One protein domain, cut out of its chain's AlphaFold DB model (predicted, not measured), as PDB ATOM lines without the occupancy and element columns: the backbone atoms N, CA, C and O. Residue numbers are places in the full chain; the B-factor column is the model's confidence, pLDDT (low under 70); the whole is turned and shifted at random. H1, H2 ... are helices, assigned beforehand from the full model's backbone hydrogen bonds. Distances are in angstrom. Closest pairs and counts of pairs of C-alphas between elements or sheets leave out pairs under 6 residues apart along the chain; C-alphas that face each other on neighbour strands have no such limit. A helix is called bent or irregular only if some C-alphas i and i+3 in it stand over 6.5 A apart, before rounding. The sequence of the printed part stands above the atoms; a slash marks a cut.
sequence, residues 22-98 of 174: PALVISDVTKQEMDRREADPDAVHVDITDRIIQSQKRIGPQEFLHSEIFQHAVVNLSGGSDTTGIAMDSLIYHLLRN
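Overview. This is residues 22 to 98 of the 174 residues of an uncharacterized protein of Colletotrichum salicis (UniProt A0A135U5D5). One long helix, H3, forms the backbone of the shape; two shorter helices, H1 and H2, pack on different sides of its first part, and its last part, residues 79 to 97, sticks out as a long bare arm. H1 crosses H3 at a slant, while H2 makes a helical hairpin with it. The printed part has 77 residues with three named helices, in the order H1, H2, H3, and no named strand; its class is all helix. The whole is loose, with a radius of gyration of the C-alphas of 16.3 A, and spans 53 by 24 by 24 A, the arm making much of the length.

Along the chain. H3 is residues 66 to 97, 47.0 A from C-alpha 66 at (-23.352, -24.826, -4.114) to C-alpha 97 at (-37.171, -65.240, -23.844). It is neither bent nor irregular, but only just: C-alphas 79 and 82 are 6.2 A apart. H1 is residues 22 to 39, 26.3 A long, from C-alpha 22 at (-26.232, -36.618, -24.045). H2 is residues 48 to 59, 16.7 A long.

Arrangement. H3 touches H1 with residues 70 to 78 alone, and H1 touches it with residues 26 to 34 alone. Their closest C-alphas, of Ser 27 and Val 74, are 6.2 A apart, and they run opposite ways at a steep tilt of 54 degrees. H2 and H3 form a helical hairpin, opposite ways at a shallow tilt of 29 degrees. Residues 49 to 53 of H2 alone touch residues 69 to 73 of H3 alone; the closest C-alphas, of Thr 49 and Ala 73, are 6.2 A apart. H1 and H2 are apart. Each O i to N i+4 pair is within hydrogen-bond range in H2, with 13 of 14 in H1 and 26 of 28 in H3.

Size, cuts and confidence. The C-alphas of Gln 62 and Asn 98, the two farthest apart, are 55.0 A from each other. Residues 38 to 44, 57 to 63 and 79 to 98 stand free; the body without them spans 29 by 19 by 15 A. The printed part has no cut, and both links are short. The mean pLDDT of the printed part is 87.0, with residues 22 to 24 under 70.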
ATOM      1  N   PRO A  22     -25.276 -36.171 -25.062       62.44
ATOM      2  CA  PRO A  22     -26.232 -36.618 -24.045       62.44
ATOM      3  C   PRO A  22     -25.875 -36.131 -22.634       62.44
ATOM      4  O   PRO A  22     -26.759 -35.887 -21.818       62.44
ATOM      5  N   ALA A  23     -24.581 -35.916 -22.370       61.66
ATOM      6  CA  ALA A  23     -24.098 -35.350 -21.116       61.66
ATOM      7  C   ALA A  23     -24.638 -33.931 -20.854       61.66
ATOM      8  O   ALA A  23     -24.883 -33.587 -19.700       61.66
ATOM      9  N   LEU A  24     -24.867 -33.133 -21.906       69.19
ATOM     10  CA  LEU A  24     -25.407 -31.776 -21.779       69.19
ATOM     11  C   LEU A  24     -26.879 -31.782 -21.362       69.19
ATOM     12  O   LEU A  24     -27.288 -30.948 -20.565       69.19
ATOM     13  N   VAL A  25     -27.664 -32.764 -21.813       83.06
ATOM     14  CA  VAL A  25     -29.092 -32.843 -21.468       83.06
ATOM     15  C   VAL A  25     -29.282 -33.047 -19.964       83.06
ATOM     16  O   VAL A  25     -30.117 -32.390 -19.347       83.06
ATOM     17  N   ILE A  26     -28.479 -33.921 -19.352       84.94
ATOM     18  CA  ILE A  26     -28.537 -34.191 -17.907       84.94
ATOM     19  C   ILE A  26     -28.169 -32.931 -17.117       84.94
ATOM     20  O   ILE A  26     -28.862 -32.586 -16.158       84.94
ATOM     21  N   SER A  27     -27.114 -32.220 -17.525       85.44
ATOM     22  CA  SER A  27     -26.717 -30.971 -16.871       85.44
ATOM     23  C   SER A  27     -27.748 -29.859 -17.052       85.44
ATOM     24  O   SER A  27     -28.028 -29.149 -16.090       85.44
ATOM     25  N   ASP A  28     -28.346 -29.732 -18.238       87.88
ATOM     26  CA  ASP A  28     -29.328 -28.689 -18.541       87.88
ATOM     27  C   ASP A  28     -30.610 -28.887 -17.727       87.88
ATOM     28  O   ASP A  28     -31.105 -27.944 -17.108       87.88
ATOM     29  N   VAL A  29     -31.106 -30.127 -17.650       88.06
ATOM     30  CA  VAL A  29     -32.277 -30.477 -16.833       88.06
ATOM     31  C   VAL A  29     -31.982 -30.277 -15.349       88.06
ATOM     32  O   VAL A  29     -32.805 -29.719 -14.628       88.06
ATOM     33  N   THR A  30     -30.796 -30.686 -14.888       88.00
ATOM     34  CA  THR A  30     -30.404 -30.506 -13.482       88.00
ATOM     35  C   THR A  30     -30.327 -29.025 -13.126       88.00
ATOM     36  O   THR A  30     -30.819 -28.621 -12.075       88.00
ATOM     37  N   LYS A  31     -29.768 -28.198 -14.015       89.50
ATOM     38  CA  LYS A  31     -29.676 -26.753 -13.813       89.50
ATOM     39  C   LYS A  31     -31.058 -26.111 -13.776       89.50
ATOM     40  O   LYS A  31     -31.358 -25.388 -12.837       89.50
ATOM     41  N   GLN A  32     -31.917 -26.444 -14.740       90.69
ATOM     42  CA  GLN A  32     -33.293 -25.954 -14.769       90.69
ATOM     43  C   GLN A  32     -34.046 -26.297 -13.477       90.69
ATOM     44  O   GLN A  32     -34.829 -25.490 -12.981       90.69
ATOM     45  N   GLU A  33     -33.819 -27.490 -12.932       89.56
ATOM     46  CA  GLU A  33     -34.484 -27.918 -11.708       89.56
ATOM     47  C   GLU A  33     -33.908 -27.261 -10.448       89.56
ATOM     48  O   GLU A  33     -34.649 -27.002  -9.503       89.56
ATOM     49  N   MET A  34     -32.617 -26.929 -10.437       87.69
ATOM     50  CA  MET A  34     -32.033 -26.101  -9.381       87.69
ATOM     51  C   MET A  34     -32.567 -24.668  -9.432       87.69
ATOM     52  O   MET A  34     -33.016 -24.165  -8.406       87.69
ATOM     53  N   ASP A  35     -32.633 -24.062 -10.620       89.88
ATOM     54  CA  ASP A  35     -33.189 -22.718 -10.813       89.88
ATOM     55  C   ASP A  35     -34.664 -22.652 -10.357       89.88
ATOM     56  O   ASP A  35     -35.097 -21.677  -9.740       89.88
ATOM     57  N   ARG A  36     -35.451 -23.713 -10.597       88.88
ATOM     58  CA  ARG A  36     -36.838 -23.817 -10.101       88.88
ATOM     59  C   ARG A  36     -36.930 -23.856  -8.579       88.88
ATOM     60  O   ARG A  36     -37.829 -23.233  -8.023       88.88
ATOM     61  N   ARG A  37     -36.018 -24.564  -7.910       88.19
ATOM     62  CA  ARG A  37     -35.971 -24.635  -6.438       88.19
ATOM     63  C   ARG A  37     -35.554 -23.313  -5.810       88.19
ATOM     64  O   ARG A  37     -36.001 -22.990  -4.717       88.19
ATOM     65  N   GLU A  38     -34.705 -22.546  -6.487       86.25
ATOM     66  CA  GLU A  38     -34.365 -21.191  -6.046       86.25
ATOM     67  C   GLU A  38     -35.543 -20.221  -6.204       86.25
ATOM     68  O   GLU A  38     -35.704 -19.316  -5.385       86.25
ATOM     69  N   ALA A  39     -36.383 -20.423  -7.223       89.62
ATOM     70  CA  ALA A  39     -37.568 -19.603  -7.457       89.62
ATOM     71  C   ALA A  39     -38.702 -19.852  -6.443       89.62
ATOM     72  O   ALA A  39     -39.453 -18.922  -6.150       89.62
ATOM     73  N   ASP A  40     -38.826 -21.072  -5.910       89.19
ATOM     74  CA  ASP A  40     -39.820 -21.437  -4.891       89.19
ATOM     75  C   ASP A  40     -39.159 -22.134  -3.683       89.19
ATOM     76  O   ASP A  40     -39.118 -23.366  -3.608       89.19
ATOM     77  N   PRO A  41     -38.616 -21.361  -2.724       78.94
ATOM     78  CA  PRO A  41     -37.891 -21.908  -1.578       78.94
ATOM     79  C   PRO A  41     -38.789 -22.578  -0.525       78.94
ATOM     80  O   PRO A  41     -38.266 -23.294   0.334       78.94
ATOM     81  N   ASP A  42     -40.105 -22.348  -0.568       83.00
ATOM     82  CA  ASP A  42     -41.073 -22.910   0.384       83.00
ATOM     83  C   ASP A  42     -41.691 -24.229  -0.117       83.00
ATOM     84  O   ASP A  42     -42.410 -24.910   0.624       83.00
ATOM     85  N   ALA A  43     -41.394 -24.624  -1.358       84.12
ATOM     86  CA  ALA A  43     -41.826 -25.893  -1.916       84.12
ATOM     87  C   ALA A  43     -41.280 -27.083  -1.109       84.12
ATOM     88  O   ALA A  43     -40.084 -27.221  -0.837       84.12
ATOM     89  N   VAL A  44     -42.182 -27.996  -0.739       84.44
ATOM     90  CA  VAL A  44     -41.815 -29.222  -0.024       84.44
ATOM     91  C   VAL A  44     -41.273 -30.240  -1.022       84.44
ATOM     92  O   VAL A  44     -42.028 -30.864  -1.768       84.44
ATOM     93  N   HIS A  45     -39.960 -30.449  -0.989       85.31
ATOM     94  CA  HIS A  45     -39.284 -31.478  -1.770       85.31
ATOM     95  C   HIS A  45     -38.912 -32.668  -0.883       85.31
ATOM     96  O   HIS A  45     -38.376 -32.505   0.207       85.31
ATOM     97  N   VAL A  46     -39.189 -33.890  -1.346       87.12
ATOM     98  CA  VAL A  46     -38.771 -35.128  -0.667       87.12
ATOM     99  C   VAL A  46     -37.968 -35.966  -1.648       87.12
ATOM    100  O   VAL A  46     -38.435 -36.965  -2.189       87.12
ATOM    101  N   ASP A  47     -36.738 -35.532  -1.900       90.00
ATOM    102  CA  ASP A  47     -35.825 -36.186  -2.831       90.00
ATOM    103  C   ASP A  47     -34.374 -36.153  -2.334       90.00
ATOM    104  O   ASP A  47     -34.057 -35.661  -1.248       90.00
ATOM    105  N   ILE A  48     -33.482 -36.771  -3.107       90.06
ATOM    106  CA  ILE A  48     -32.061 -36.866  -2.767       90.06
ATOM    107  C   ILE A  48     -31.400 -35.480  -2.805       90.06
ATOM    108  O   ILE A  48     -30.589 -35.178  -1.932       90.06
ATOM    109  N   THR A  49     -31.761 -34.628  -3.767       89.88
ATOM    110  CA  THR A  49     -31.212 -33.270  -3.904       89.88
ATOM    111  C   THR A  49     -31.562 -32.410  -2.693       89.88
ATOM    112  O   THR A  49     -30.690 -31.735  -2.153       89.88
ATOM    113  N   ASP A  50     -32.792 -32.500  -2.191       90.19
ATOM    114  CA  ASP A  50     -33.218 -31.817  -0.971       90.19
ATOM    115  C   ASP A  50     -32.424 -32.304   0.252       90.19
ATOM    116  O   ASP A  50     -31.910 -31.502   1.030       90.19
ATOM    117  N   ARG A  51     -32.190 -33.616   0.378       90.56
ATOM    118  CA  ARG A  51     -31.320 -34.159   1.441       90.56
ATOM    119  C   ARG A  51     -29.882 -33.638   1.351       90.56
ATOM    120  O   ARG A  51     -29.260 -33.389   2.387       90.56
ATOM    121  N   ILE A  52     -29.351 -33.461   0.142       90.50
ATOM    122  CA  ILE A  52     -28.018 -32.882  -0.089       90.50
ATOM    123  C   ILE A  52     -28.004 -31.398   0.312       90.50
ATOM    124  O   ILE A  52     -27.113 -30.979   1.052       90.50
ATOM    125  N   ILE A  53     -29.022 -30.621  -0.070       89.38
ATOM    126  CA  ILE A  53     -29.179 -29.209   0.326       89.38
ATOM    127  C   ILE A  53     -29.296 -29.079   1.852       89.38
ATOM    128  O   ILE A  53     -28.632 -28.247   2.470       89.38
ATOM    129  N   GLN A  54     -30.094 -29.927   2.503       88.94
ATOM    130  CA  GLN A  54     -30.188 -29.958   3.964       88.94
ATOM    131  C   GLN A  54     -28.845 -30.296   4.623       88.94
ATOM    132  O   GLN A  54     -28.536 -29.767   5.691       88.94
ATOM    133  N   SER A  55     -28.039 -31.157   3.999       89.38
ATOM    134  CA  SER A  55     -26.696 -31.488   4.486       89.38
ATOM    135  C   SER A  55     -25.760 -30.282   4.374       89.38
ATOM    136  O   SER A  55     -25.053 -29.979   5.333       89.38
ATOM    137  N   GLN A  56     -25.850 -29.511   3.283       89.81
ATOM    138  CA  GLN A  56     -25.156 -28.225   3.149       89.81
ATOM    139  C   GLN A  56     -25.527 -27.247   4.259       89.81
ATOM    140  O   GLN A  56     -24.646 -26.645   4.863       89.81
ATOM    141  N   LYS A  57     -26.822 -27.115   4.572       88.00
ATOM    142  CA  LYS A  57     -27.295 -26.217   5.638       88.00
ATOM    143  C   LYS A  57     -26.735 -26.591   7.018       88.00
ATOM    144  O   LYS A  57     -26.627 -25.718   7.872       88.00
ATOM    145  N   ARG A  58     -26.386 -27.865   7.248       89.94
ATOM    146  CA  ARG A  58     -25.796 -28.343   8.512       89.94
ATOM    147  C   ARG A  58     -24.294 -28.088   8.611       89.94
ATOM    148  O   ARG A  58     -23.829 -27.744   9.690       89.94
ATOM    149  N   ILE A  59     -23.558 -28.304   7.522       89.38
ATOM    150  CA  ILE A  59     -22.089 -28.199   7.489       89.38
ATOM    151  C   ILE A  59     -21.661 -26.739   7.259       89.38
ATOM    152  O   ILE A  59     -20.754 -26.231   7.907       89.38
ATOM    153  N   GLY A  60     -22.381 -26.032   6.389       86.81
ATOM    154  CA  GLY A  60     -22.138 -24.642   6.031       86.81
ATOM    155  C   GLY A  60     -21.592 -24.484   4.604       86.81
ATOM    156  O   GLY A  60     -20.882 -25.352   4.096       86.81
ATOM    157  N   PRO A  61     -21.883 -23.348   3.943       83.75
ATOM    158  CA  PRO A  61     -21.548 -23.115   2.533       83.75
ATOM    159  C   PRO A  61     -20.045 -22.934   2.252       83.75
ATOM    160  O   PRO A  61     -19.651 -22.869   1.092       83.75
ATOM    161  N   GLN A  62     -19.211 -22.816   3.292       83.25
ATOM    162  CA  GLN A  62     -17.750 -22.714   3.166       83.25
ATOM    163  C   GLN A  62     -17.084 -24.075   2.945       83.25
ATOM    164  O   GLN A  62     -16.063 -24.155   2.272       83.25
ATOM    165  N   GLU A  63     -17.660 -25.131   3.517       85.62
ATOM    166  CA  GLU A  63     -17.132 -26.495   3.427       85.62
ATOM    167  C   GLU A  63     -17.823 -27.312   2.334       85.62
ATOM    168  O   GLU A  63     -17.217 -28.235   1.802       85.62
ATOM    169  N   PHE A  64     -19.068 -26.969   1.988       86.94
ATOM    170  CA  PHE A  64     -19.804 -27.610   0.903       86.94
ATOM    171  C   PHE A  64     -20.396 -26.555  -0.031       86.94
ATOM    172  O   PHE A  64     -21.370 -25.868   0.302       86.94
ATOM    173  N   LEU A  65     -19.779 -26.390  -1.198       88.94
ATOM    174  CA  LEU A  65     -20.126 -25.348  -2.153       88.94
ATOM    175  C   LEU A  65     -21.416 -25.687  -2.900       88.94
ATOM    176  O   LEU A  65     -21.742 -26.839  -3.173       88.94
ATOM    177  N   HIS A  66     -22.134 -24.651  -3.325       85.62
ATOM    178  CA  HIS A  66     -23.352 -24.826  -4.114       85.62
ATOM    179  C   HIS A  66     -23.093 -25.541  -5.458       85.62
ATOM    180  O   HIS A  66     -23.906 -26.347  -5.905       85.62
ATOM    181  N   SER A  67     -21.923 -25.332  -6.073       88.00
ATOM    182  CA  SER A  67     -21.505 -26.063  -7.279       88.00
ATOM    183  C   SER A  67     -21.352 -27.569  -7.048       88.00
ATOM    184  O   SER A  67     -21.561 -28.355  -7.971       88.00
ATOM    185  N   GLU A  68     -21.010 -27.988  -5.828       89.19
ATOM    186  CA  GLU A  68     -20.893 -29.406  -5.492       89.19
ATOM    187  C   GLU A  68     -22.273 -30.062  -5.409       89.19
ATOM    188  O   GLU A  68     -22.428 -31.196  -5.852       89.19
ATOM    189  N   ILE A  69     -23.305 -29.340  -4.956       90.06
ATOM    190  CA  ILE A  69     -24.698 -29.823  -4.979       90.06
ATOM    191  C   ILE A  69     -25.123 -30.167  -6.406       90.06
ATOM    192  O   ILE A  69     -25.631 -31.266  -6.645       90.06
ATOM    193  N   PHE A  70     -24.870 -29.260  -7.355       90.19
ATOM    194  CA  PHE A  70     -25.141 -29.497  -8.773       90.19
ATOM    195  C   PHE A  70     -24.404 -30.743  -9.275       90.19
ATOM    196  O   PHE A  70     -25.004 -31.627  -9.886       90.19
ATOM    197  N   GLN A  71     -23.113 -30.853  -8.966       89.88
ATOM    198  CA  GLN A  71     -22.303 -31.986  -9.401       89.88
ATOM    199  C   GLN A  71     -22.794 -33.315  -8.810       89.88
ATOM    200  O   GLN A  71     -22.860 -34.314  -9.526       89.88
ATOM    201  N   HIS A  72     -23.204 -33.336  -7.540       90.94
ATOM    202  CA  HIS A  72     -23.802 -34.518  -6.923       90.94
ATOM    203  C   HIS A  72     -25.128 -34.911  -7.583       90.94
ATOM    204  O   HIS A  72     -25.362 -36.098  -7.811       90.94
ATOM    205  N   ALA A  73     -25.981 -33.941  -7.919       89.75
ATOM    206  CA  ALA A  73     -27.234 -34.206  -8.618       89.75
ATOM    207  C   ALA A  73     -26.990 -34.816 -10.010       89.75
ATOM    208  O   ALA A  73     -27.583 -35.847 -10.336       89.75
ATOM    209  N   VAL A  74     -26.049 -34.254 -10.782       89.44
ATOM    210  CA  VAL A  74     -25.668 -34.782 -12.103       89.44
ATOM    211  C   VAL A  74     -25.130 -36.208 -11.996       89.44
ATOM    212  O   VAL A  74     -25.594 -37.080 -12.726       89.44
ATOM    213  N   VAL A  75     -24.197 -36.474 -11.074       89.62
ATOM    214  CA  VAL A  75     -23.578 -37.804 -10.911       89.62
ATOM    215  C   VAL A  75     -24.601 -38.859 -10.497       89.62
ATOM    216  O   VAL A  75     -24.571 -39.979 -11.012       89.62
ATOM    217  N   ASN A  76     -25.522 -38.517  -9.595       88.19
ATOM    218  CA  ASN A  76     -26.569 -39.439  -9.162       88.19
ATOM    219  C   ASN A  76     -27.520 -39.789 -10.313       88.19
ATOM    220  O   ASN A  76     -27.893 -40.952 -10.469       88.19
ATOM    221  N   LEU A  77     -27.881 -38.801 -11.137       87.56
ATOM    222  CA  LEU A  77     -28.758 -39.010 -12.282       87.56
ATOM    223  C   LEU A  77     -28.061 -39.814 -13.388       87.56
ATOM    224  O   LEU A  77     -28.603 -40.817 -13.849       87.56
ATOM    225  N   SER A  78     -26.843 -39.428 -13.778       84.94
ATOM    226  CA  SER A  78     -26.100 -40.117 -14.839       84.94
ATOM    227  C   SER A  78     -25.715 -41.541 -14.436       84.94
ATOM    228  O   SER A  78     -25.898 -42.473 -15.212       84.94
ATOM    229  N   GLY A  79     -25.225 -41.735 -13.205       86.94
ATOM    230  CA  GLY A  79     -24.810 -43.051 -12.713       86.94
ATOM    231  C   GLY A  79     -25.980 -44.019 -12.509       86.94
ATOM    232  O   GLY A  79     -25.849 -45.218 -12.766       86.94
ATOM    233  N   GLY A  80     -27.137 -43.507 -12.077       85.00
ATOM    234  CA  GLY A  80     -28.349 -44.306 -11.903       85.00
ATOM    235  C   GLY A  80     -29.035 -44.667 -13.220       85.00
ATOM    236  O   GLY A  80     -29.579 -45.766 -13.337       85.00
ATOM    237  N   SER A  81     -28.988 -43.777 -14.216       88.38
ATOM    238  CA  SER A  81     -29.672 -43.959 -15.501       88.38
ATOM    239  C   SER A  81     -29.158 -45.180 -16.266       88.38
ATOM    240  O   SER A  81     -29.939 -46.078 -16.579       88.38
ATOM    241  N   ASP A  82     -27.849 -45.266 -16.511       86.50
ATOM    242  CA  ASP A  82     -27.281 -46.342 -17.336       86.50
ATOM    243  C   ASP A  82     -27.405 -47.713 -16.660       86.50
ATOM    244  O   ASP A  82     -27.744 -48.713 -17.295       86.50
ATOM    245  N   THR A  83     -27.175 -47.765 -15.345       90.81
ATOM    246  CA  THR A  83     -27.230 -49.009 -14.562       90.81
ATOM    247  C   THR A  83     -28.657 -49.524 -14.376       90.81
ATOM    248  O   THR A  83     -28.880 -50.735 -14.415       90.81
ATOM    249  N   THR A  84     -29.635 -48.628 -14.233       89.19
ATOM    250  CA  THR A  84     -31.050 -49.015 -14.144       89.19
ATOM    251  C   THR A  84     -31.608 -49.377 -15.515       89.19
ATOM    252  O   THR A  84     -32.341 -50.357 -15.624       89.19
ATOM    253  N   GLY A  85     -31.220 -48.643 -16.565       89.44
ATOM    254  CA  GLY A  85     -31.598 -48.936 -17.947       89.44
ATOM    255  C   GLY A  85     -31.182 -50.346 -18.355       89.44
ATOM    256  O   GLY A  85     -32.033 -51.154 -18.714       89.44
ATOM    257  N   ILE A  86     -29.904 -50.699 -18.174       89.38
ATOM    258  CA  ILE A  86     -29.428 -52.047 -18.519       89.38
ATOM    259  C   ILE A  86     -30.070 -53.145 -17.658       89.38
ATOM    260  O   ILE A  86     -30.304 -54.254 -18.139       89.38
ATOM    261  N   ALA A  87     -30.377 -52.855 -16.390       87.00
ATOM    262  CA  ALA A  87     -31.073 -53.798 -15.521       87.00
ATOM    263  C   ALA A  87     -32.506 -54.063 -16.014       87.00
ATOM    264  O   ALA A  87     -32.920 -55.222 -16.075       87.00
ATOM    265  N   MET A  88     -33.232 -53.013 -16.409       88.81
ATOM    266  CA  MET A  88     -34.585 -53.122 -16.963       88.81
ATOM    267  C   MET A  88     -34.591 -53.809 -18.327       88.81
ATOM    268  O   MET A  88     -35.386 -54.724 -18.542       88.81
ATOM    269  N   ASP A  89     -33.661 -53.453 -19.212       89.62
ATOM    270  CA  ASP A  89     -33.512 -54.099 -20.518       89.62
ATOM    271  C   ASP A  89     -33.220 -55.592 -20.361       89.62
ATOM    272  O   ASP A  89     -33.838 -56.431 -21.018       89.62
ATOM    273  N   SER A  90     -32.312 -55.943 -19.446       87.12
ATOM    274  CA  SER A  90     -32.008 -57.335 -19.125       87.12
ATOM    275  C   SER A  90     -33.234 -58.065 -18.577       87.12
ATOM    276  O   SER A  90     -33.524 -59.176 -19.020       87.12
ATOM    277  N   LEU A  91     -33.981 -57.453 -17.654       86.69
ATOM    278  CA  LEU A  91     -35.200 -58.037 -17.095       86.69
ATOM    279  C   LEU A  91     -36.220 -58.345 -18.200       86.69
ATOM    280  O   LEU A  91     -36.662 -59.486 -18.327       86.69
ATOM    281  N   ILE A  92     -36.540 -57.355 -19.035       89.19
ATOM    282  CA  ILE A  92     -37.501 -57.503 -20.135       89.19
ATOM    283  C   ILE A  92     -37.013 -58.561 -21.129       89.19
ATOM    284  O   ILE A  92     -37.778 -59.443 -21.520       89.19
ATOM    285  N   TYR A  93     -35.733 -58.533 -21.501       90.38
ATOM    286  CA  TYR A  93     -35.148 -59.506 -22.420       90.38
ATOM    287  C   TYR A  93     -35.279 -60.950 -21.912       90.38
ATOM    288  O   TYR A  93     -35.662 -61.843 -22.672       90.38
ATOM    289  N   HIS A  94     -34.990 -61.198 -20.632       85.50
ATOM    290  CA  HIS A  94     -35.094 -62.539 -20.055       85.50
ATOM    291  C   HIS A  94     -36.549 -62.996 -19.895       85.50
ATOM    292  O   HIS A  94     -36.826 -64.173 -20.132       85.50
ATOM    293  N   LEU A  95     -37.475 -62.087 -19.567       87.75
ATOM    294  CA  LEU A  95     -38.909 -62.390 -19.503       87.75
ATOM    295  C   LEU A  95     -39.461 -62.779 -20.878       87.75
ATOM    296  O   LEU A  95     -40.107 -63.813 -21.007       87.75
ATOM    297  N   LEU A  96     -39.139 -62.012 -21.922       88.25
ATOM    298  CA  LEU A  96     -39.596 -62.302 -23.286       88.25
ATOM    299  C   LEU A  96     -39.014 -63.605 -23.847       88.25
ATOM    300  O   LEU A  96     -39.630 -64.256 -24.687       88.25
ATOM    301  N   ARG A  97     -37.819 -64.001 -23.399       89.50
ATOM    302  CA  ARG A  97     -37.171 -65.240 -23.844       89.50
ATOM    303  C   ARG A  97     -37.650 -66.477 -23.076       89.50
ATOM    304  O   ARG A  97     -37.476 -67.592 -23.568       89.50
ATOM    305  N   ASN A  98     -38.233 -66.301 -21.893       87.25
ATOM    306  CA  ASN A  98     -38.711 -67.383 -21.039       87.25
ATOM    307  C   ASN A  98     -40.217 -67.236 -20.784       87.25
ATOM    308  O   ASN A  98     -40.643 -66.716 -19.755       87.25
TER     309      ASN A  98